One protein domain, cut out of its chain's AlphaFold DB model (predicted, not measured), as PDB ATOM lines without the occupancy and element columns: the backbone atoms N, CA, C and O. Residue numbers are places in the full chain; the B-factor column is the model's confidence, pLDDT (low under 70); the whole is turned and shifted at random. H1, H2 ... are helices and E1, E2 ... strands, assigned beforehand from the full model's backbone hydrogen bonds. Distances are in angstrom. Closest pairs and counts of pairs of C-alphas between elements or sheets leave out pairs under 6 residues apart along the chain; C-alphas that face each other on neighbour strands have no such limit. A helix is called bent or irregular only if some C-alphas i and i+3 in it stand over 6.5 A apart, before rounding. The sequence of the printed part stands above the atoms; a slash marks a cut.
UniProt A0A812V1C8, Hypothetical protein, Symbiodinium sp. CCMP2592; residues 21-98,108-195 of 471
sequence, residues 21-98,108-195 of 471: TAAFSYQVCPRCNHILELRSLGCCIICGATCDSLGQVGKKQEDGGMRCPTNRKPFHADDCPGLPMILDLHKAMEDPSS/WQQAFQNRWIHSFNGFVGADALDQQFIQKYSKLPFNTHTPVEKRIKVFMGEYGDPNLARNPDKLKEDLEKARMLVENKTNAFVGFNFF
ATOM      1  N   THR A  21     135.933 153.649 301.370       83.62
ATOM      2  CA  THR A  21     136.013 154.937 302.041       83.62
ATOM      3  C   THR A  21     136.653 155.951 301.098       83.62
ATOM      4  O   THR A  21     137.655 155.667 300.445       83.62
ATOM      5  N   ALA A  22     136.081 157.152 301.018       80.12
ATOM      6  CA  ALA A  22     136.779 158.317 300.479       80.12
ATOM      7  C   ALA A  22     137.342 159.092 301.673       80.12
ATOM      8  O   ALA A  22     136.565 159.625 302.471       80.12
ATOM      9  N   ALA A  23     138.663 159.060 301.859       79.88
ATOM     10  CA  ALA A  23     139.326 159.656 303.017       79.88
ATOM     11  C   ALA A  23     139.655 161.125 302.770       79.88
ATOM     12  O   ALA A  23     140.445 161.463 301.891       79.88
ATOM     13  N   PHE A  24     139.057 161.996 303.576       87.69
ATOM     14  CA  PHE A  24     139.358 163.421 303.592       87.69
ATOM     15  C   PHE A  24     140.294 163.776 304.746       87.69
ATOM     16  O   PHE A  24     140.210 163.219 305.838       87.69
ATOM     17  N   SER A  25     141.170 164.755 304.535       81.62
ATOM     18  CA  SER A  25     141.938 165.324 305.642       81.62
ATOM     19  C   SER A  25     140.993 166.024 306.626       81.62
ATOM     20  O   SER A  25     140.053 166.706 306.208       81.62
ATOM     21  N   TYR A  26     141.245 165.918 307.932       79.88
ATOM     22  CA  TYR A  26     140.603 166.760 308.946       79.88
ATOM     23  C   TYR A  26     141.228 168.160 308.942       79.88
ATOM     24  O   TYR A  26     141.810 168.641 309.910       79.88
ATOM     25  N   GLN A  27     141.101 168.813 307.796       81.81
ATOM     26  CA  GLN A  27     141.469 170.194 307.565       81.81
ATOM     27  C   GLN A  27     140.280 170.919 306.957       81.81
ATOM     28  O   GLN A  27     139.392 170.333 306.327       81.81
ATOM     29  N   VAL A  28     140.248 172.225 307.172       81.06
ATOM     30  CA  VAL A  28     139.283 173.088 306.508       81.06
ATOM     31  C   VAL A  28     139.750 173.305 305.076       81.06
ATOM     32  O   VAL A  28     140.937 173.493 304.836       81.06
ATOM     33  N   CYS A  29     138.813 173.308 304.131       87.75
ATOM     34  CA  CYS A  29     139.056 173.616 302.726       87.75
ATOM     35  C   CYS A  29     138.431 174.983 302.404       87.75
ATOM     36  O   CYS A  29     137.269 175.040 301.999       87.75
ATOM     37  N   PRO A  30     139.149 176.112 302.578       84.50
ATOM     38  CA  PRO A  30     138.552 177.442 302.442       84.50
ATOM     39  C   PRO A  30     138.107 177.791 301.020       84.50
ATOM     40  O   PRO A  30     137.422 178.788 300.818       84.50
ATOM     41  N   ARG A  31     138.527 176.987 300.039       88.31
ATOM     42  CA  ARG A  31     138.181 177.119 298.622       88.31
ATOM     43  C   ARG A  31     137.097 176.138 298.167       88.31
ATOM     44  O   ARG A  31     136.754 176.157 296.994       88.31
ATOM     45  N   CYS A  32     136.589 175.288 299.059       91.38
ATOM     46  CA  CYS A  32     135.487 174.386 298.738       91.38
ATOM     47  C   CYS A  32     134.216 175.201 298.472       91.38
ATOM     48  O   CYS A  32     133.921 176.154 299.199       91.38
ATOM     49  N   ASN A  33     133.475 174.837 297.428       92.06
ATOM     50  CA  ASN A  33     132.403 175.664 296.868       92.06
ATOM     51  C   ASN A  33     131.279 175.894 297.881       92.06
ATOM     52  O   ASN A  33     130.726 176.993 297.966       92.06
ATOM     53  N   HIS A  34     130.977 174.882 298.696       93.81
ATOM     54  CA  HIS A  34     129.863 174.933 299.637       93.81
ATOM     55  C   HIS A  34     130.283 175.260 301.076       93.81
ATOM     56  O   HIS A  34     129.473 175.143 301.996       93.81
ATOM     57  N   ILE A  35     131.518 175.727 301.314       93.69
ATOM     58  CA  ILE A  35     131.973 176.052 302.677       93.69
ATOM     59  C   ILE A  35     131.105 177.123 303.361       93.69
ATOM     60  O   ILE A  35     130.875 177.049 304.567       93.69
ATOM     61  N   LEU A  36     130.574 178.096 302.609       94.19
ATOM     62  CA  LEU A  36     129.714 179.157 303.153       94.19
ATOM     63  C   LEU A  36     128.385 178.627 303.714       94.19
ATOM     64  O   LEU A  36     127.799 179.263 304.589       94.19
ATOM     65  N   GLU A  37     127.914 177.463 303.261       94.62
ATOM     66  CA  GLU A  37     126.687 176.843 303.781       94.62
ATOM     67  C   GLU A  37     126.868 176.364 305.222       94.62
ATOM     68  O   GLU A  37     125.942 176.424 306.041       94.62
ATOM     69  N   LEU A  38     128.097 175.977 305.566       94.88
ATOM     70  CA  LEU A  38     128.458 175.520 306.901       94.88
ATOM     71  C   LEU A  38     128.429 176.651 307.940       94.88
ATOM     72  O   LEU A  38     128.389 176.376 309.138       94.88
ATOM     73  N   ARG A  39     128.360 177.924 307.522       93.62
ATOM     74  CA  ARG A  39     128.171 179.075 308.424       93.62
ATOM     75  C   ARG A  39     126.968 178.887 309.346       93.62
ATOM     76  O   ARG A  39     127.029 179.217 310.527       93.62
ATOM     77  N   SER A  40     125.884 178.323 308.811       93.69
ATOM     78  CA  SER A  40     124.650 178.040 309.556       93.69
ATOM     79  C   SER A  40     124.846 177.030 310.696       93.69
ATOM     80  O   SER A  40     124.099 177.041 311.671       93.69
ATOM     81  N   LEU A  41     125.891 176.202 310.612       93.56
ATOM     82  CA  LEU A  41     126.289 175.236 311.636       93.56
ATOM     83  C   LEU A  41     127.293 175.825 312.641       93.56
ATOM     84  O   LEU A  41     127.900 175.086 313.419       93.56
ATOM     85  N   GLY A  42     127.494 177.148 312.612       92.12
ATOM     86  CA  GLY A  42     128.493 177.835 313.424       92.12
ATOM     87  C   GLY A  42     129.914 177.453 313.024       92.12
ATOM     88  O   GLY A  42     130.773 177.319 313.891       92.12
ATOM     89  N   CYS A  43     130.143 177.174 311.738       93.06
ATOM     90  CA  CYS A  43     131.476 176.900 311.228       93.06
ATOM     91  C   CYS A  43     132.246 178.195 310.935       93.06
ATOM     92  O   CYS A  43     131.657 179.223 310.593       93.06
ATOM     93  N   CYS A  44     133.565 178.135 311.044       92.44
ATOM     94  CA  CYS A  44     134.491 179.206 310.742       92.44
ATOM     95  C   CYS A  44     135.838 178.641 310.255       92.44
ATOM     96  O   CYS A  44     136.078 177.440 310.302       92.44
ATOM     97  N   ILE A  45     136.705 179.511 309.742       90.38
ATOM     98  CA  ILE A  45     138.040 179.194 309.248       90.38
ATOM     99  C   ILE A  45     139.093 179.950 310.061       90.38
ATOM    100  O   ILE A  45     138.961 181.156 310.318       90.38
ATOM    101  N   ILE A  46     140.153 179.253 310.474       86.75
ATOM    102  CA  ILE A  46     141.289 179.890 311.145       86.75
ATOM    103  C   ILE A  46     142.036 180.730 310.127       86.75
ATOM    104  O   ILE A  46     142.616 180.220 309.170       86.75
ATOM    105  N   CYS A  47     142.040 182.032 310.368       83.06
ATOM    106  CA  CYS A  47     142.718 182.985 309.519       83.06
ATOM    107  C   CYS A  47     144.054 183.392 310.123       83.06
ATOM    108  O   CYS A  47     144.093 184.036 311.171       83.06
ATOM    109  N   GLY A  48     145.140 183.067 309.418       78.12
ATOM    110  CA  GLY A  48     146.404 183.786 309.560       78.12
ATOM    111  C   GLY A  48     146.317 185.190 308.939       78.12
ATOM    112  O   GLY A  48     145.241 185.779 308.828       78.12
ATOM    113  N   ALA A  49     147.446 185.719 308.467       71.12
ATOM    114  CA  ALA A  49     147.516 187.059 307.870       71.12
ATOM    115  C   ALA A  49     146.817 187.204 306.493       71.12
ATOM    116  O   ALA A  49     146.711 188.315 305.988       71.12
ATOM    117  N   THR A  50     146.354 186.116 305.865       78.31
ATOM    118  CA  THR A  50     146.087 186.063 304.410       78.31
ATOM    119  C   THR A  50     144.638 185.774 304.001       78.31
ATOM    120  O   THR A  50     144.359 185.581 302.814       78.31
ATOM    121  N   CYS A  51     143.688 185.757 304.940       86.31
ATOM    122  CA  CYS A  51     142.307 185.366 304.629       86.31
ATOM    123  C   CYS A  51     141.567 186.296 303.667       86.31
ATOM    124  O   CYS A  51     140.643 185.838 303.008       86.31
ATOM    125  N   ASP A  52     141.974 187.555 303.523       87.75
ATOM    126  CA  ASP A  52     141.280 188.508 302.646       87.75
ATOM    127  C   ASP A  52     141.272 188.048 301.171       87.75
ATOM    128  O   ASP A  52     140.349 188.351 300.417       87.75
ATOM    129  N   SER A  53     142.249 187.222 300.780       91.25
ATOM    130  CA  SER A  53     142.322 186.590 299.453       91.25
ATOM    131  C   SER A  53     141.261 185.505 299.202       91.25
ATOM    132  O   SER A  53     141.059 185.098 298.060       91.25
ATOM    133  N   LEU A  54     140.563 185.041 300.244       91.38
ATOM    134  CA  LEU A  54     139.533 183.997 300.166       91.38
ATOM    135  C   LEU A  54     138.135 184.561 299.858       91.38
ATOM    136  O   LEU A  54     137.127 183.864 299.999       91.38
ATOM    137  N   GLY A  55     138.052 185.837 299.474       93.44
ATOM    138  CA  GLY A  55     136.797 186.492 299.121       93.44
ATOM    139  C   GLY A  55     135.800 186.478 300.279       93.44
ATOM    140  O   GLY A  55     136.133 186.835 301.408       93.44
ATOM    141  N   GLN A  56     134.557 186.063 300.013       94.62
ATOM    142  CA  GLN A  56     133.498 186.050 301.027       94.62
ATOM    143  C   GLN A  56     133.827 185.133 302.216       94.62
ATOM    144  O   GLN A  56     133.485 185.474 303.343       94.62
ATOM    145  N   VAL A  57     134.525 184.013 301.995       93.12
ATOM    146  CA  VAL A  57     134.907 183.073 303.064       93.12
ATOM    147  C   VAL A  57     135.855 183.742 304.066       93.12
ATOM    148  O   VAL A  57     135.725 183.545 305.272       93.12
ATOM    149  N   GLY A  58     136.762 184.591 303.579       92.75
ATOM    150  CA  GLY A  58     137.757 185.293 304.390       92.75
ATOM    151  C   GLY A  58     137.226 186.438 305.253       92.75
ATOM    152  O   GLY A  58     137.924 186.893 306.163       92.75
ATOM    153  N   LYS A  59     136.004 186.911 304.985       94.19
ATOM    154  CA  LYS A  59     135.376 187.989 305.759       94.19
ATOM    155  C   LYS A  59     134.995 187.516 307.159       94.19
ATOM    156  O   LYS A  59     134.838 186.318 307.404       94.19
ATOM    157  N   LYS A  60     134.819 188.464 308.081       92.62
ATOM    158  CA  LYS A  60     134.335 188.176 309.436       92.62
ATOM    159  C   LYS A  60     132.918 187.613 309.407       92.62
ATOM    160  O   LYS A  60     132.171 187.850 308.457       92.62
ATOM    161  N   GLN A  61     132.543 186.879 310.451       90.88
ATOM    162  CA  GLN A  61     131.207 186.291 310.546       90.88
ATOM    163  C   GLN A  61     130.104 187.362 310.541       90.88
ATOM    164  O   GLN A  61     129.090 187.163 309.872       90.88
ATOM    165  N   GLU A  62     130.316 188.516 311.188       91.69
ATOM    166  CA  GLU A  62     129.375 189.649 311.155       91.69
ATOM    167  C   GLU A  62     129.177 190.246 309.749       91.69
ATOM    168  O   GLU A  62     128.102 190.755 309.444       91.69
ATOM    169  N   ASP A  63     130.166 190.089 308.864       93.62
ATOM    170  CA  ASP A  63     130.124 190.512 307.457       93.62
ATOM    171  C   ASP A  63     129.629 189.382 306.525       93.62
ATOM    172  O   ASP A  63     129.800 189.415 305.299       93.62
ATOM    173  N   GLY A  64     129.063 188.324 307.112       92.31
ATOM    174  CA  GLY A  64     128.584 187.140 306.411       92.31
ATOM    175  C   GLY A  64     129.691 186.223 305.889       92.31
ATOM    176  O   GLY A  64     129.416 185.412 305.000       92.31
ATOM    177  N   GLY A  65     130.927 186.346 306.367       93.12
ATOM    178  CA  GLY A  65     132.008 185.424 306.030       93.12
ATOM    179  C   GLY A  65     132.138 184.258 307.003       93.12
ATOM    180  O   GLY A  65     131.196 183.919 307.721       93.12
ATOM    181  N   MET A  66     133.310 183.623 306.996       94.19
ATOM    182  CA  MET A  66     133.622 182.445 307.807       94.19
ATOM    183  C   MET A  66     134.853 182.659 308.686       94.19
ATOM    184  O   MET A  66     135.249 181.735 309.372       94.19
ATOM    185  N   ARG A  67     135.498 183.827 308.709       92.44
ATOM    186  CA  ARG A  67     136.691 184.037 309.543       92.44
ATOM    187  C   ARG A  67     136.365 183.850 311.020       92.44
ATOM    188  O   ARG A  67     135.492 184.538 311.550       92.44
ATOM    189  N   CYS A  68     137.087 182.946 311.681       91.31
ATOM    190  CA  CYS A  68     136.910 182.738 313.111       91.31
ATOM    191  C   CYS A  68     137.259 184.012 313.904       91.31
ATOM    192  O   CYS A  68     138.147 184.770 313.488       91.31
ATOM    193  N   PRO A  69     136.623 184.232 315.070       88.88
ATOM    194  CA  PRO A  69     137.006 185.306 315.982       88.88
ATOM    195  C   PRO A  69     138.491 185.222 316.364       88.88
ATOM    196  O   PRO A  69     139.034 184.130 316.484       88.88
ATOM    197  N   THR A  70     139.153 186.356 316.606       86.00
ATOM    198  CA  THR A  70     140.577 186.371 317.006       86.00
ATOM    199  C   THR A  70     140.804 185.705 318.368       86.00
ATOM    200  O   THR A  70     141.802 185.024 318.576       86.00
ATOM    201  N   ASN A  71     139.857 185.875 319.294       84.12
ATOM    202  CA  ASN A  71     139.947 185.354 320.657       84.12
ATOM    203  C   ASN A  71     139.179 184.034 320.769       84.12
ATOM    204  O   ASN A  71     138.049 184.007 321.257       84.12
ATOM    205  N   ARG A  72     139.784 182.937 320.304       82.19
ATOM    206  CA  ARG A  72     139.213 181.591 320.459       82.19
ATOM    207  C   ARG A  72     139.743 180.937 321.718       82.19
ATOM    208  O   ARG A  72     140.922 181.058 322.047       82.19
ATOM    209  N   LYS A  73     138.878 180.194 322.401       76.81
ATOM    210  CA  LYS A  73     139.350 179.239 323.404       76.81
ATOM    211  C   LYS A  73     139.970 178.038 322.679       76.81
ATOM    212  O   LYS A  73     139.513 177.701 321.586       76.81
ATOM    213  N   PRO A  74     140.973 177.369 323.263       63.16
ATOM    214  CA  PRO A  74     141.395 176.056 322.785       63.16
ATOM    215  C   PRO A  74     140.179 175.130 322.624       63.16
ATOM    216  O   PRO A  74     139.267 175.178 323.450       63.16
ATOM    217  N   PHE A  75     140.159 174.323 321.559       63.22
ATOM    218  CA  PHE A  75     139.073 173.379 321.237       63.22
ATOM    219  C   PHE A  75     137.713 174.009 320.912       63.22
ATOM    220  O   PHE A  75     136.688 173.336 320.983       63.22
ATOM    221  N   HIS A  76     137.678 175.285 320.524       72.00
ATOM    222  CA  HIS A  76     136.440 175.892 320.049       72.00
ATOM    223  C   HIS A  76     135.886 175.099 318.855       72.00
ATOM    224  O   HIS A  76     136.589 174.838 317.879       72.00
ATOM    225  N   ALA A  77     134.636 174.651 318.966       72.31
ATOM    226  CA  ALA A  77     134.070 173.640 318.082       72.31
ATOM    227  C   ALA A  77     133.694 174.150 316.678       72.31
ATOM    228  O   ALA A  77     132.921 173.516 315.963       72.31
ATOM    229  N   ASP A  78     134.173 175.322 316.281       81.62
ATOM    230  CA  ASP A  78     133.743 176.079 315.111       81.62
ATOM    231  C   ASP A  78     134.549 175.785 313.833       81.62
ATOM    232  O   ASP A  78     134.083 176.150 312.771       81.62
ATOM    233  N   ASP A  79     135.644 175.022 313.842       79.38
ATOM    234  CA  ASP A  79     136.460 174.847 312.617       79.38
ATOM    235  C   ASP A  79     135.841 173.949 311.527       79.38
ATOM    236  O   ASP A  79     136.174 174.082 310.354       79.38
ATOM    237  N   CYS A  80     134.925 173.036 311.870       88.25
ATOM    238  CA  CYS A  80     134.263 172.122 310.914       88.25
ATOM    239  C   CYS A  80     135.183 171.414 309.897       88.25
ATOM    240  O   CYS A  80     134.862 171.355 308.705       88.25
ATOM    241  N   PRO A  81     136.333 170.885 310.331       87.19
ATOM    242  CA  PRO A  81     137.297 170.240 309.446       87.19
ATOM    243  C   PRO A  81     136.684 169.032 308.725       87.19
ATOM    244  O   PRO A  81     135.808 168.351 309.251       87.19
ATOM    245  N   GLY A  82     137.108 168.777 307.485       91.56
ATOM    246  CA  GLY A  82     136.591 167.676 306.662       91.56
ATOM    247  C   GLY A  82     135.196 167.902 306.057       91.56
ATOM    248  O   GLY A  82     134.952 167.506 304.918       91.56
ATOM    249  N   LEU A  83     134.287 168.586 306.765       94.81
ATOM    250  CA  LEU A  83     132.892 168.767 306.341       94.81
ATOM    251  C   LEU A  83     132.711 169.472 304.983       94.81
ATOM    252  O   LEU A  83     131.862 169.005 304.226       94.81
ATOM    253  N   PRO A  84     133.470 170.533 304.618       93.69
ATOM    254  CA  PRO A  84     133.314 171.166 303.308       93.69
ATOM    255  C   PRO A  84     133.603 170.203 302.154       93.69
ATOM    256  O   PRO A  84     132.858 170.171 301.184       93.69
ATOM    257  N   MET A  85     134.652 169.383 302.280       94.00
ATOM    258  CA  MET A  85     135.044 168.424 301.242       94.00
ATOM    259  C   MET A  85     134.030 167.292 301.114       94.00
ATOM    260  O   MET A  85     133.689 166.893 300.005       94.00
ATOM    261  N   ILE A  86     133.507 166.808 302.244       95.38
ATOM    262  CA  ILE A  86     132.449 165.797 302.243       95.38
ATOM    263  C   ILE A  86     131.168 166.354 301.618       95.38
ATOM    264  O   ILE A  86     130.529 165.658 300.836       95.38
ATOM    265  N   LEU A  87     130.794 167.597 301.936       95.25
ATOM    266  CA  LEU A  87     129.622 168.247 301.349       95.25
ATOM    267  C   LEU A  87     129.782 168.434 299.835       95.25
ATOM    268  O   LEU A  87     128.856 168.120 299.091       95.25
ATOM    269  N   ASP A  88     130.951 168.894 299.382       94.19
ATOM    270  CA  ASP A  88     131.265 169.057 297.961       94.19
ATOM    271  C   ASP A  88     131.257 167.709 297.224       94.19
ATOM    272  O   ASP A  88     130.611 167.605 296.182       94.19
ATOM    273  N   LEU A  89     131.895 166.664 297.779       93.44
ATOM    274  CA  LEU A  89     131.834 165.314 297.208       93.44
ATOM    275  C   LEU A  89     130.389 164.832 297.136       93.44
ATOM    276  O   LEU A  89     129.969 164.330 296.102       93.44
ATOM    277  N   HIS A  90     129.630 164.974 298.221       93.44
ATOM    278  CA  HIS A  90     128.262 164.484 298.270       93.44
ATOM    279  C   HIS A  90     127.401 165.142 297.190       93.44
ATOM    280  O   HIS A  90     126.754 164.438 296.424       93.44
ATOM    281  N   LYS A  91     127.472 166.470 297.056       94.38
ATOM    282  CA  LYS A  91     126.746 167.205 296.013       94.38
ATOM    283  C   LYS A  91     127.204 166.844 294.605       94.38
ATOM    284  O   LYS A  91     126.362 166.681 293.732       94.38
ATOM    285  N   ALA A  92     128.505 166.658 294.386       93.88
ATOM    286  CA  ALA A  92     129.020 166.176 293.106       93.88
ATOM    287  C   ALA A  92     128.542 164.747 292.790       93.88
ATOM    288  O   ALA A  92     128.340 164.405 291.633       93.88
ATOM    289  N   MET A  93     128.327 163.906 293.804       92.56
ATOM    290  CA  MET A  93     127.754 162.568 293.637       92.56
ATOM    291  C   MET A  93     126.221 162.572 293.537       92.56
ATOM    292  O   MET A  93     125.652 161.581 293.099       92.56
ATOM    293  N   GLU A  94     125.528 163.639 293.932       92.00
ATOM    294  CA  GLU A  94     124.089 163.810 293.682       92.00
ATOM    295  C   GLU A  94     123.829 164.398 292.289       92.00
ATOM    296  O   GLU A  94     122.934 163.939 291.580       92.00
ATOM    297  N   ASP A  95     124.647 165.371 291.882       94.62
ATOM    298  CA  ASP A  95     124.629 166.005 290.568       94.62
ATOM    299  C   ASP A  95     126.056 166.107 289.996       94.62
ATOM    300  O   ASP A  95     126.735 167.125 290.159       94.62
ATOM    301  N   PRO A  96     126.523 165.078 289.273       94.56
ATOM    302  CA  PRO A  96     127.860 165.078 288.677       94.56
ATOM    303  C   PRO A  96     128.059 166.179 287.631       94.56
ATOM    304  O   PRO A  96     129.182 166.647 287.422       94.56
ATOM    305  N   SER A  97     126.972 166.653 287.013       94.75
ATOM    306  CA  SER A  97     127.039 167.731 286.028       94.75
ATOM    307  C   SER A  97     127.448 169.068 286.655       94.75
ATOM    308  O   SER A  97     128.083 169.879 285.979       94.75
ATOM    309  N   SER A  98     127.211 169.252 287.961       93.56
ATOM    310  CA  SER A  98     127.651 170.428 288.728       93.56
ATOM    311  C   SER A  98     129.173 170.622 288.743       93.56
ATOM    312  O   SER A  98     129.653 171.740 288.929       93.56
ATOM    313  N   TRP A 108     125.794 153.537 288.835       90.56
ATOM    314  CA  TRP A 108     126.830 154.141 289.687       90.56
ATOM    315  C   TRP A 108     126.268 154.748 290.981       90.56
ATOM    316  O   TRP A 108     126.885 154.611 292.034       90.56
ATOM    317  N   GLN A 109     125.084 155.364 290.935       86.94
ATOM    318  CA  GLN A 109     124.473 156.015 292.095       86.94
ATOM    319  C   GLN A 109     124.099 154.994 293.174       86.94
ATOM    320  O   GLN A 109     124.409 155.183 294.350       86.94
ATOM    321  N   GLN A 110     123.508 153.868 292.764       85.81
ATOM    322  CA  GLN A 110     123.206 152.760 293.666       85.81
ATOM    323  C   GLN A 110     124.498 152.145 294.216       85.81
ATOM    324  O   GLN A 110     124.577 151.848 295.405       85.81
ATOM    325  N   ALA A 111     125.529 151.982 293.380       86.56
ATOM    326  CA  ALA A 111     126.829 151.496 293.831       86.56
ATOM    327  C   ALA A 111     127.470 152.443 294.858       86.56
ATOM    328  O   ALA A 111     127.993 151.971 295.866       86.56
ATOM    329  N   PHE A 112     127.385 153.760 294.649       85.88
ATOM    330  CA  PHE A 112     127.867 154.762 295.595       85.88
ATOM    331  C   PHE A 112     127.134 154.651 296.934       85.88
ATOM    332  O   PHE A 112     127.757 154.389 297.959       85.88
ATOM    333  N   GLN A 113     125.804 154.721 296.916       82.56
ATOM    334  CA  GLN A 113     124.970 154.626 298.118       82.56
ATOM    335  C   GLN A 113     125.164 153.303 298.876       82.56
ATOM    336  O   GLN A 113     125.150 153.281 300.106       82.56
ATOM    337  N   ASN A 114     125.375 152.200 298.152       82.56
ATOM    338  CA  ASN A 114     125.487 150.875 298.752       82.56
ATOM    339  C   ASN A 114     126.906 150.495 299.150       82.56
ATOM    340  O   ASN A 114     127.053 149.604 299.976       82.56
ATOM    341  N   ARG A 115     127.952 151.087 298.578       84.62
ATOM    342  CA  ARG A 115     129.332 150.642 298.827       84.62
ATOM    343  C   ARG A 115     130.218 151.713 299.413       84.62
ATOM    344  O   ARG A 115     131.315 151.370 299.811       84.62
ATOM    345  N   TRP A 116     129.785 152.963 299.498       87.62
ATOM    346  CA  TRP A 116     130.640 154.030 299.992       87.62
ATOM    347  C   TRP A 116     130.186 154.544 301.343       87.62
ATOM    348  O   TRP A 116     128.996 154.665 301.635       87.62
ATOM    349  N   ILE A 117     131.171 154.851 302.172       91.88
ATOM    350  CA  ILE A 117     130.995 155.575 303.417       91.88
ATOM    351  C   ILE A 117     131.916 156.791 303.393       91.88
ATOM    352  O   ILE A 117     133.057 156.721 302.923       91.88
ATOM    353  N   HIS A 118     131.425 157.928 303.880       94.56
ATOM    354  CA  HIS A 118     132.291 159.084 304.055       94.56
ATOM    355  C   HIS A 118     133.361 158.746 305.091       94.56
ATOM    356  O   HIS A 118     133.080 158.078 306.090       94.56
ATOM    357  N   SER A 119     134.585 159.219 304.877       94.94
ATOM    358  CA  SER A 119     135.615 159.065 305.890       94.94
ATOM    359  C   SER A 119     136.542 160.256 305.983       94.94
ATOM    360  O   SER A 119     136.675 161.037 305.045       94.94
ATOM    361  N   PHE A 120     137.181 160.398 307.133       94.50
ATOM    362  CA  PHE A 120     138.154 161.452 307.360       94.50
ATOM    363  C   PHE A 120     139.261 160.985 308.305       94.50
ATOM    364  O   PHE A 120     139.049 160.083 309.112       94.50
ATOM    365  N   ASN A 121     140.427 161.614 308.223       92.00
ATOM    366  CA  ASN A 121     141.569 161.350 309.099       92.00
ATOM    367  C   ASN A 121     141.722 162.505 310.072       92.00
ATOM    368  O   ASN A 121     142.051 163.605 309.630       92.00
ATOM    369  N   GLY A 122     141.464 162.274 311.359       89.00
ATOM    370  CA  GLY A 122     141.448 163.314 312.380       89.00
ATOM    371  C   GLY A 122     142.496 163.096 313.462       89.00
ATOM    372  O   GLY A 122     142.585 162.035 314.073       89.00
ATOM    373  N   PHE A 123     143.254 164.151 313.749       88.75
ATOM    374  CA  PHE A 123     144.287 164.112 314.777       88.75
ATOM    375  C   PHE A 123     143.855 164.818 316.066       88.75
ATOM    376  O   PHE A 123     144.532 165.720 316.557       88.75
ATOM    377  N   VAL A 124     142.665 164.464 316.556       91.31
ATOM    378  CA  VAL A 124     141.985 165.124 317.679       91.31
ATOM    379  C   VAL A 124     141.396 164.100 318.647       91.31
ATOM    380  O   VAL A 124     141.074 162.986 318.239       91.31
ATOM    381  N   GLY A 125     141.223 164.495 319.910       93.81
ATOM    382  CA  GLY A 125     140.495 163.696 320.901       93.81
ATOM    383  C   GLY A 125     138.982 163.642 320.654       93.81
ATOM    384  O   GLY A 125     138.416 164.452 319.909       93.81
ATOM    385  N   ALA A 126     138.312 162.717 321.334       95.38
ATOM    386  CA  ALA A 126     136.903 162.375 321.156       95.38
ATOM    387  C   ALA A 126     135.953 163.558 321.393       95.38
ATOM    388  O   ALA A 126     134.991 163.736 320.647       95.38
ATOM    389  N   ASP A 127     136.231 164.403 322.392       94.06
ATOM    390  CA  ASP A 127     135.386 165.568 322.692       94.06
ATOM    391  C   ASP A 127     135.408 166.586 321.538       94.06
ATOM    392  O   ASP A 127     134.371 167.126 321.145       94.06
ATOM    393  N   ALA A 128     136.590 166.826 320.958       92.62
ATOM    394  CA  ALA A 128     136.738 167.703 319.803       92.62
ATOM    395  C   ALA A 128     136.100 167.078 318.558       92.62
ATOM    396  O   ALA A 128     135.371 167.768 317.849       92.62
ATOM    397  N   LEU A 129     136.312 165.777 318.334       94.25
ATOM    398  CA  LEU A 129     135.668 165.012 317.268       94.25
ATOM    399  C   LEU A 129     134.135 165.139 317.316       94.25
ATOM    400  O   LEU A 129     133.504 165.436 316.297       94.25
ATOM    401  N   ASP A 130     133.521 164.946 318.484       95.50
ATOM    402  CA  ASP A 130     132.066 165.021 318.616       95.50
ATOM    403  C   ASP A 130     131.545 166.422 318.266       95.50
ATOM    404  O   ASP A 130     130.689 166.591 317.391       95.50
ATOM    405  N   GLN A 131     132.118 167.447 318.899       92.94
ATOM    406  CA  GLN A 131     131.631 168.821 318.787       92.94
ATOM    407  C   GLN A 131     131.929 169.458 317.421       92.94
ATOM    408  O   GLN A 131     131.082 170.160 316.861       92.94
ATOM    409  N   GLN A 132     133.131 169.242 316.880       91.56
ATOM    410  CA  GLN A 132     133.572 169.866 315.628       91.56
ATOM    411  C   GLN A 132     133.076 169.118 314.394       91.56
ATOM    412  O   GLN A 132     132.889 169.747 313.351       91.56
ATOM    413  N   PHE A 133     132.859 167.804 314.501       95.19
ATOM    414  CA  PHE A 133     132.522 166.968 313.358       95.19
ATOM    415  C   PHE A 133     131.180 166.256 313.524       95.19
ATOM    416  O   PHE A 133     130.254 166.573 312.784       95.19
ATOM    417  N   ILE A 134     131.024 165.321 314.468       96.38
ATOM    418  CA  ILE A 134     129.878 164.381 314.484       96.38
ATOM    419  C   ILE A 134     128.533 165.107 314.628       96.38
ATOM    420  O   ILE A 134     127.590 164.855 313.863       96.38
ATOM    421  N   GLN A 135     128.440 166.047 315.572       95.69
ATOM    422  CA  GLN A 135     127.217 166.817 315.804       95.69
ATOM    423  C   GLN A 135     126.829 167.671 314.592       95.69
ATOM    424  O   GLN A 135     125.644 167.881 314.327       95.69
ATOM    425  N   LYS A 136     127.818 168.161 313.843       95.88
ATOM    426  CA  LYS A 136     127.619 169.026 312.673       95.88
ATOM    427  C   LYS A 136     127.359 168.227 311.403       95.88
ATOM    428  O   LYS A 136     126.473 168.583 310.636       95.88
ATOM    429  N   TYR A 137     128.038 167.099 311.237       96.75
ATOM    430  CA  TYR A 137     127.806 166.132 310.171       96.75
ATOM    431  C   TYR A 137     126.354 165.625 310.165       96.75
ATOM    432  O   TYR A 137     125.737 165.464 309.112       96.75
ATOM    433  N   SER A 138     125.763 165.451 311.352       96.31
ATOM    434  CA  SER A 138     124.347 165.085 311.505       96.31
ATOM    435  C   SER A 138     123.368 166.191 311.073       96.31
ATOM    436  O   SER A 138     122.190 165.907 310.881       96.31
ATOM    437  N   LYS A 139     123.848 167.433 310.920       96.62
ATOM    438  CA  LYS A 139     123.082 168.619 310.499       96.62
ATOM    439  C   LYS A 139     123.375 169.038 309.051       96.62
ATOM    440  O   LYS A 139     122.921 170.098 308.616       96.62
ATOM    441  N   LEU A 140     124.154 168.251 308.306       96.31
ATOM    442  CA  LEU A 140     124.343 168.488 306.877       96.31
ATOM    443  C   LEU A 140     123.043 168.194 306.112       96.31
ATOM    444  O   LEU A 140     122.278 167.331 306.551       96.31
ATOM    445  N   PRO A 141     122.789 168.861 304.966       94.88
ATOM    446  CA  PRO A 141     121.519 168.752 304.241       94.88
ATOM    447  C   PRO A 141     121.049 167.311 303.986       94.88
ATOM    448  O   PRO A 141     119.874 167.010 304.173       94.88
ATOM    449  N   PHE A 142     121.976 166.401 303.671       93.56
ATOM    450  CA  PHE A 142     121.694 164.983 303.414       93.56
ATOM    451  C   PHE A 142     121.377 164.139 304.670       93.56
ATOM    452  O   PHE A 142     120.927 162.998 304.561       93.56
ATOM    453  N   ASN A 143     121.585 164.675 305.878       95.81
ATOM    454  CA  ASN A 143     121.342 163.983 307.151       95.81
ATOM    455  C   ASN A 143     120.273 164.643 308.037       95.81
ATOM    456  O   ASN A 143     119.639 163.937 308.822       95.81
ATOM    457  N   THR A 144     120.050 165.958 307.926       95.00
ATOM    458  CA  THR A 144     119.180 166.728 308.842       95.00
ATOM    459  C   THR A 144     117.747 166.209 308.906       95.00
ATOM    460  O   THR A 144     117.146 166.181 309.980       95.00
ATOM    461  N   HIS A 145     117.197 165.773 307.774       95.56
ATOM    462  CA  HIS A 145     115.823 165.263 307.674       95.56
ATOM    463  C   HIS A 145     115.760 163.744 307.505       95.56
ATOM    464  O   HIS A 145     114.692 163.176 307.282       95.56
ATOM    465  N   THR A 146     116.906 163.081 307.633       94.31
ATOM    466  CA  THR A 146     117.037 161.646 307.422       94.31
ATOM    467  C   THR A 146     116.936 160.928 308.774       94.31
ATOM    468  O   THR A 146     117.695 161.262 309.698       94.31
ATOM    469  N   PRO A 147     116.028 159.939 308.921       95.62
ATOM    470  CA  PRO A 147     115.982 159.076 310.101       95.62
ATOM    471  C   PRO A 147     117.355 158.474 310.405       95.62
ATOM    472  O   PRO A 147     118.125 158.190 309.485       95.62
ATOM    473  N   VAL A 148     117.691 158.293 311.683       92.00
ATOM    474  CA  VAL A 148     119.065 157.969 312.109       92.00
ATOM    475  C   VAL A 148     119.599 156.687 311.455       92.00
ATOM    476  O   VAL A 148     120.764 156.610 311.051       92.00
ATOM    477  N   GLU A 149     118.733 155.696 311.291       91.19
ATOM    478  CA  GLU A 149     119.016 154.417 310.651       91.19
ATOM    479  C   GLU A 149     119.312 154.541 309.147       91.19
ATOM    480  O   GLU A 149     120.027 153.703 308.605       91.19
ATOM    481  N   LYS A 150     118.842 155.614 308.497       91.38
ATOM    482  CA  LYS A 150     119.070 155.914 307.073       91.38
ATOM    483  C   LYS A 150     120.130 156.989 306.825       91.38
ATOM    484  O   LYS A 150     120.454 157.249 305.671       91.38
ATOM    485  N   ARG A 151     120.660 157.633 307.872       92.56
ATOM    486  CA  ARG A 151     121.720 158.644 307.726       92.56
ATOM    487  C   ARG A 151     122.950 158.047 307.060       92.56
ATOM    488  O   ARG A 151     123.340 156.918 307.374       92.56
ATOM    489  N   ILE A 152     123.597 158.849 306.221       92.50
ATOM    490  CA  ILE A 152     124.846 158.469 305.566       92.50
ATOM    491  C   ILE A 152     125.907 158.331 306.639       92.50
ATOM    492  O   ILE A 152     126.230 159.299 307.330       92.50
ATOM    493  N   LYS A 153     126.428 157.120 306.793       93.25
ATOM    494  CA  LYS A 153     127.393 156.804 307.838       93.25
ATOM    495  C   LYS A 153     128.733 157.495 307.578       93.25
ATOM    496  O   LYS A 153     129.039 157.878 306.449       93.25
ATOM    497  N   VAL A 154     129.515 157.668 308.635       95.44
ATOM    498  CA  VAL A 154     130.867 158.223 308.553       95.44
ATOM    499  C   VAL A 154     131.834 157.437 309.430       95.44
ATOM    500  O   VAL A 154     131.478 157.002 310.527       95.44
ATOM    501  N   PHE A 155     133.045 157.244 308.922       95.44
ATOM    502  CA  PHE A 155     134.120 156.488 309.555       95.44
ATOM    503  C   PHE A 155     135.386 157.341 309.673       95.44
ATOM    504  O   PHE A 155     135.685 158.130 308.782       95.44
ATOM    505  N   MET A 156     136.157 157.187 310.744       94.56
ATOM    506  CA  MET A 156     137.414 157.921 310.910       94.56
ATOM    507  C   MET A 156     138.610 157.028 310.566       94.56
ATOM    508  O   MET A 156     138.926 156.085 311.286       94.56
ATOM    509  N   GLY A 157     139.251 157.309 309.432       92.69
ATOM    510  CA  GLY A 157     140.321 156.490 308.857       92.69
ATOM    511  C   GLY A 157     141.605 156.481 309.679       92.69
ATOM    512  O   GLY A 157     142.302 155.471 309.697       92.69
ATOM    513  N   GLU A 158     141.876 157.571 310.391       91.62
ATOM    514  CA  GLU A 158     142.999 157.706 311.315       91.62
ATOM    515  C   GLU A 158     142.526 158.483 312.539       91.62
ATOM    516  O   GLU A 158     142.048 159.610 312.405       91.62
ATOM    517  N   TYR A 159     142.635 157.860 313.709       92.75
ATOM    518  CA  TYR A 159     142.336 158.452 315.006       92.75
ATOM    519  C   TYR A 159     143.610 158.623 315.826       92.75
ATOM    520  O   TYR A 159     144.331 157.647 316.047       92.75
ATOM    521  N   GLY A 160     143.840 159.831 316.343       86.00
ATOM    522  CA  GLY A 160     144.803 160.044 317.424       86.00
ATOM    523  C   GLY A 160     145.238 161.494 317.614       86.00
ATOM    524  O   GLY A 160     145.568 162.187 316.664       86.00
ATOM    525  N   ASP A 161     145.347 161.952 318.855       90.56
ATOM    526  CA  ASP A 161     145.976 163.233 319.203       90.56
ATOM    527  C   ASP A 161     147.413 162.968 319.696       90.56
ATOM    528  O   ASP A 161     147.577 162.143 320.597       90.56
ATOM    529  N   PRO A 162     148.466 163.629 319.169       87.25
ATOM    530  CA  PRO A 162     149.847 163.415 319.619       87.25
ATOM    531  C   PRO A 162     150.059 163.622 321.122       87.25
ATOM    532  O   PRO A 162     150.904 162.962 321.727       87.25
ATOM    533  N   ASN A 163     149.311 164.541 321.735       88.06
ATOM    534  CA  ASN A 163     149.408 164.825 323.163       88.06
ATOM    535  C   ASN A 163     148.750 163.722 323.990       88.06
ATOM    536  O   ASN A 163     149.296 163.326 325.017       88.06
ATOM    537  N   LEU A 164     147.607 163.202 323.531       92.62
ATOM    538  CA  LEU A 164     146.949 162.065 324.176       92.62
ATOM    539  C   LEU A 164     147.754 160.786 323.972       92.62
ATOM    540  O   LEU A 164     147.926 160.027 324.916       92.62
ATOM    541  N   ALA A 165     148.320 160.583 322.780       91.19
ATOM    542  CA  ALA A 165     149.105 159.402 322.447       91.19
ATOM    543  C   ALA A 165     150.258 159.184 323.433       91.19
ATOM    544  O   ALA A 165     150.519 158.040 323.788       91.19
ATOM    545  N   ARG A 166     150.896 160.264 323.910       93.19
ATOM    546  CA  ARG A 166     151.990 160.251 324.899       93.19
ATOM    547  C   ARG A 166     151.545 160.006 326.340       93.19
ATOM    548  O   ARG A 166     152.399 159.862 327.201       93.19
ATOM    549  N   ASN A 167     150.251 159.986 326.634       95.06
ATOM    550  CA  ASN A 167     149.742 159.787 327.984       95.06
ATOM    551  C   ASN A 167     148.786 158.584 327.992       95.06
ATOM    552  O   ASN A 167     147.616 158.760 327.659       95.06
ATOM    553  N   PRO A 168     149.250 157.379 328.371       95.06
ATOM    554  CA  PRO A 168     148.434 156.166 328.339       95.06
ATOM    555  C   PRO A 168     147.088 156.276 329.065       95.06
ATOM    556  O   PRO A 168     146.074 155.823 328.539       95.06
ATOM    557  N   ASP A 169     147.047 156.929 330.228       95.31
ATOM    558  CA  ASP A 169     145.806 157.092 330.992       95.31
ATOM    559  C   ASP A 169     144.817 158.000 330.253       95.31
ATOM    560  O   ASP A 169     143.644 157.661 330.096       95.31
ATOM    561  N   LYS A 170     145.297 159.134 329.724       96.06
ATOM    562  CA  LYS A 170     144.461 160.046 328.928       96.06
ATOM    563  C   LYS A 170     144.068 159.466 327.582       96.06
ATOM    564  O   LYS A 170     142.952 159.708 327.137       96.06
ATOM    565  N   LEU A 171     144.937 158.672 326.969       95.88
ATOM    566  CA  LEU A 171     144.623 157.922 325.766       95.88
ATOM    567  C   LEU A 171     143.492 156.929 326.029       95.88
ATOM    568  O   LEU A 171     142.544 156.877 325.256       95.88
ATOM    569  N   LYS A 172     143.559 156.174 327.130       96.00
ATOM    570  CA  LYS A 172     142.505 155.234 327.517       96.00
ATOM    571  C   LYS A 172     141.167 155.948 327.725       96.00
ATOM    572  O   LYS A 172     140.175 155.546 327.123       96.00
ATOM    573  N   GLU A 173     141.149 157.015 328.531       96.19
ATOM    574  CA  GLU A 173     139.947 157.833 328.767       96.19
ATOM    575  C   GLU A 173     139.340 158.340 327.444       96.19
ATOM    576  O   GLU A 173     138.125 158.321 327.246       96.19
ATOM    577  N   ASP A 174     140.187 158.799 326.523       96.94
ATOM    578  CA  ASP A 174     139.771 159.342 325.234       96.94
ATOM    579  C   ASP A 174     139.244 158.264 324.271       96.94
ATOM    580  O   ASP A 174     138.208 158.456 323.634       96.94
ATOM    581  N   LEU A 175     139.882 157.093 324.219       96.19
ATOM    582  CA  LEU A 175     139.404 155.961 323.424       96.19
ATOM    583  C   LEU A 175     138.079 155.399 323.955       96.19
ATOM    584  O   LEU A 175     137.220 155.007 323.164       96.19
ATOM    585  N   GLU A 176     137.867 155.400 325.274       95.50
ATOM    586  CA  GLU A 176     136.572 155.052 325.869       95.50
ATOM    587  C   GLU A 176     135.475 156.025 325.418       95.50
ATOM    588  O   GLU A 176     134.383 155.592 325.040       95.50
ATOM    589  N   LYS A 177     135.767 157.331 325.369       96.69
ATOM    590  CA  LYS A 177     134.848 158.332 324.807       96.69
ATOM    591  C   LYS A 177     134.594 158.110 323.320       96.69
ATOM    592  O   LYS A 177     133.436 158.115 322.904       96.69
ATOM    593  N   ALA A 178     135.633 157.861 322.527       96.12
ATOM    594  CA  ALA A 178     135.489 157.567 321.104       96.12
ATOM    595  C   ALA A 178     134.616 156.324 320.867       96.12
ATOM    596  O   ALA A 178     133.733 156.344 320.009       96.12
ATOM    597  N   ARG A 179     134.782 155.271 321.677       95.25
ATOM    598  CA  ARG A 179     133.916 154.082 321.658       95.25
ATOM    599  C   ARG A 179     132.463 154.434 321.980       95.25
ATOM    600  O   ARG A 179     131.570 154.000 321.256       95.25
ATOM    601  N   MET A 180     132.208 155.261 322.997       96.06
ATOM    602  CA  MET A 180     130.846 155.721 323.308       96.06
ATOM    603  C   MET A 180     130.203 156.481 322.137       96.06
ATOM    604  O   MET A 180     129.001 156.338 321.903       96.06
ATOM    605  N   LEU A 181     130.980 157.248 321.363       96.81
ATOM    606  CA  LEU A 181     130.482 157.909 320.151       96.81
ATOM    607  C   LEU A 181     130.054 156.897 319.081       96.81
ATOM    608  O   LEU A 181     129.030 157.114 318.440       96.81
ATOM    609  N   VAL A 182     130.789 155.793 318.914       95.88
ATOM    610  CA  VAL A 182     130.444 154.697 317.985       95.88
ATOM    611  C   VAL A 182     129.204 153.922 318.449       95.88
ATOM    612  O   VAL A 182     128.358 153.516 317.649       95.88
ATOM    613  N   GLU A 183     129.074 153.698 319.756       94.94
ATOM    614  CA  GLU A 183     127.946 152.965 320.341       94.94
ATOM    615  C   GLU A 183     126.646 153.775 320.333       94.94
ATOM    616  O   GLU A 183     125.551 153.202 320.293       94.94
ATOM    617  N   ASN A 184     126.755 155.103 320.309       96.81
ATOM    618  CA  ASN A 184     125.624 156.009 320.270       96.81
ATOM    619  C   ASN A 184     124.851 155.908 318.940       96.81
ATOM    620  O   ASN A 184     125.115 156.606 317.960       96.81
ATOM    621  N   LYS A 185     123.782 155.104 318.954       95.75
ATOM    622  CA  LYS A 185     122.881 154.877 317.812       95.75
ATOM    623  C   LYS A 185     122.085 156.103 317.359       95.75
ATOM    624  O   LYS A 185     121.307 155.968 316.424       95.75
ATOM    625  N   THR A 186     122.241 157.270 317.993       95.94
ATOM    626  CA  THR A 186     121.584 158.531 317.590       95.94
ATOM    627  C   THR A 186     122.402 159.357 316.590       95.94
ATOM    628  O   THR A 186     121.881 160.322 316.021       95.94
ATOM    629  N   ASN A 187     123.662 158.982 316.337       96.31
ATOM    630  CA  ASN A 187     124.543 159.653 315.384       96.31
ATOM    631  C   ASN A 187     124.872 158.755 314.166       96.31
ATOM    632  O   ASN A 187     124.398 157.625 314.042       96.31
ATOM    633  N   ALA A 188     125.616 159.306 313.203       95.38
ATOM    634  CA  ALA A 188     125.997 158.612 311.970       95.38
ATOM    635  C   ALA A 188     127.418 158.011 312.007       95.38
ATOM    636  O   ALA A 188     127.868 157.460 311.003       95.38
ATOM    637  N   PHE A 189     128.126 158.133 313.126       96.56
ATOM    638  CA  PHE A 189     129.496 157.667 313.287       96.56
ATOM    639  C   PHE A 189     129.508 156.163 313.561       96.56
ATOM    640  O   PHE A 189     128.818 155.688 314.459       96.56
ATOM    641  N   VAL A 190     130.253 155.397 312.762       94.81
ATOM    642  CA  VAL A 190     130.221 153.922 312.843       94.81
ATOM    643  C   VAL A 190     131.524 153.294 313.305       94.81
ATOM    644  O   VAL A 190     131.549 152.098 313.570       94.81
ATOM    645  N   GLY A 191     132.604 154.067 313.398       94.31
ATOM    646  CA  GLY A 191     133.888 153.524 313.812       94.31
ATOM    647  C   GLY A 191     135.064 154.430 313.502       94.31
ATOM    648  O   GLY A 191     134.943 155.448 312.816       94.31
ATOM    649  N   PHE A 192     136.216 154.004 314.002       94.12
ATOM    650  CA  PHE A 192     137.500 154.629 313.753       94.12
ATOM    651  C   PHE A 192     138.624 153.592 313.769       94.12
ATOM    652  O   PHE A 192     138.529 152.579 314.466       94.12
ATOM    653  N   ASN A 193     139.701 153.874 313.041       92.12
ATOM    654  CA  ASN A 193     140.952 153.132 313.147       92.12
ATOM    655  C   ASN A 193     141.915 153.868 314.074       92.12
ATOM    656  O   ASN A 193     142.279 155.016 313.811       92.12
ATOM    657  N   PHE A 194     142.391 153.183 315.111       90.75
ATOM    658  CA  PHE A 194     143.540 153.665 315.861       90.75
ATOM    659  C   PHE A 194     144.810 153.474 315.024       90.75
ATOM    660  O   PHE A 194     145.246 152.352 314.759       90.75
ATOM    661  N   PHE A 195     145.370 154.584 314.564       82.38
ATOM    662  CA  PHE A 195     146.530 154.622 313.685       82.38
ATOM    663  C   PHE A 195     147.758 154.929 314.557       82.38
ATOM    664  O   PHE A 195     147.696 155.860 315.352       82.38
TER     665      PHE A 195
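What this domain is: This is residues 21 to 98 and 108 to 195 of the 471 residues of the protein "Hypothetical protein" of Symbiodinium sp. CCMP2592 (UniProt A0A812V1C8). A strongly twisted sheet of four parallel strands is covered on one face by three helices, H3, H5 and H8, and has no helix on its other face. Past H3, away from the sheet, a loop-rich lobe holds H1, H2 and much of the long unnamed stretch 55 to 82. The printed part has 166 residues, with eight named helices and four named strands in the order E1 H1 H2 H3 H4 E2 H5 H6 E3 H7 H8 E4. The sheet's order is E1 E2 E3 E4. The class is mixed, helices and strands; the whole is compact, with a radius of gyration of the C-alphas of 16.2 A and spans of 43 by 41 by 24 A.

How they stand to each other: E1, residues 21 to 25, is an edge strand, parallel to E2, residues 116 to 122, with N 119 and O 22 3.1 A apart. E2 is parallel to E3, residues 154 to 159, with N 157 and O 120 2.8 A apart. E3 is parallel to the other edge strand E4, residues 189 to 194, with N 193 and O 156 2.9 A apart. These N and O pairs are within hydrogen-bond range. H3, residues 83 to 94, lies over E1 and E2 at a height over the sheet of 10.5 A; the closest C-alphas of H3 and E1 are those of Met 85 and Phe 24, 7.0 A apart. On the same face, H5, residues 126 to 137, lies over E3, and H8, residues 168 to 183, lies over E4. The sheet and the helices H3, H5 and H8 form two layers, that is, a sheet with helices on one face. H5 and H8 touch, closest at the C-alphas of Ala 126 and Ala 178, 5.0 A, at a shallow tilt of 25 degrees, the same way. H1, residues 35 to 41, is close to H3 but not clearly touching, closest at the C-alphas of Ile 35 and Pro 84, 5.1 A. H2, residues 51 to 54, is apart from H1 and H3. H4, residues 108 to 115, is close to H3 but not clearly touching, with the C-alphas of Gln 109 and Met 93 closest at 7.5 A. H6, residues 141 to 144, and H3 are near each other, with 6 pairs of C-alphas within 10 A. H7, residues 162 to 165, touches H8 only at the corner, closest at the C-alphas of Leu 164 and Leu 171, 5.0 A. E2, H5 H6, E3 and E3, H7 H8, E4 are strand-helix-strand units, parallel neighbour strands joined through helices, with right-handed crossovers. In H3, H4 and H8 every O i to N i+4 pair is within hydrogen-bond range; H5 has 6 of 8, H1 has 0 of 3 but 4 of 4 O i to N i+3 pairs, and H2, H6 and H7 are too short for an i+4 pair.

Where its parts are: E1, 12.5 A long, begins at C-alpha 21 (136.013, 154.937, 302.041). H3 is 16.2 A long, E2 18.9 A, E3 13.2 A and H8 22.2 A. H5, 14.7 A, is irregular: C-alphas 132 and 135 are 7.1 A apart. E4, 14.8 A, ends at C-alpha 194 (143.540, 153.665, 315.861).

The domain as a whole: The two C-alphas farthest apart, those of Ser 97 and Asp 169, are 49.9 A apart. Residues 99 to 107 are not printed, and C-alphas 98 and 108 are 16.3 A apart across this cut. The link from H2 to H3 is long, with 28 residues. The mean pLDDT of the printed part is 90.9, and residues 74 to 75 are under 70.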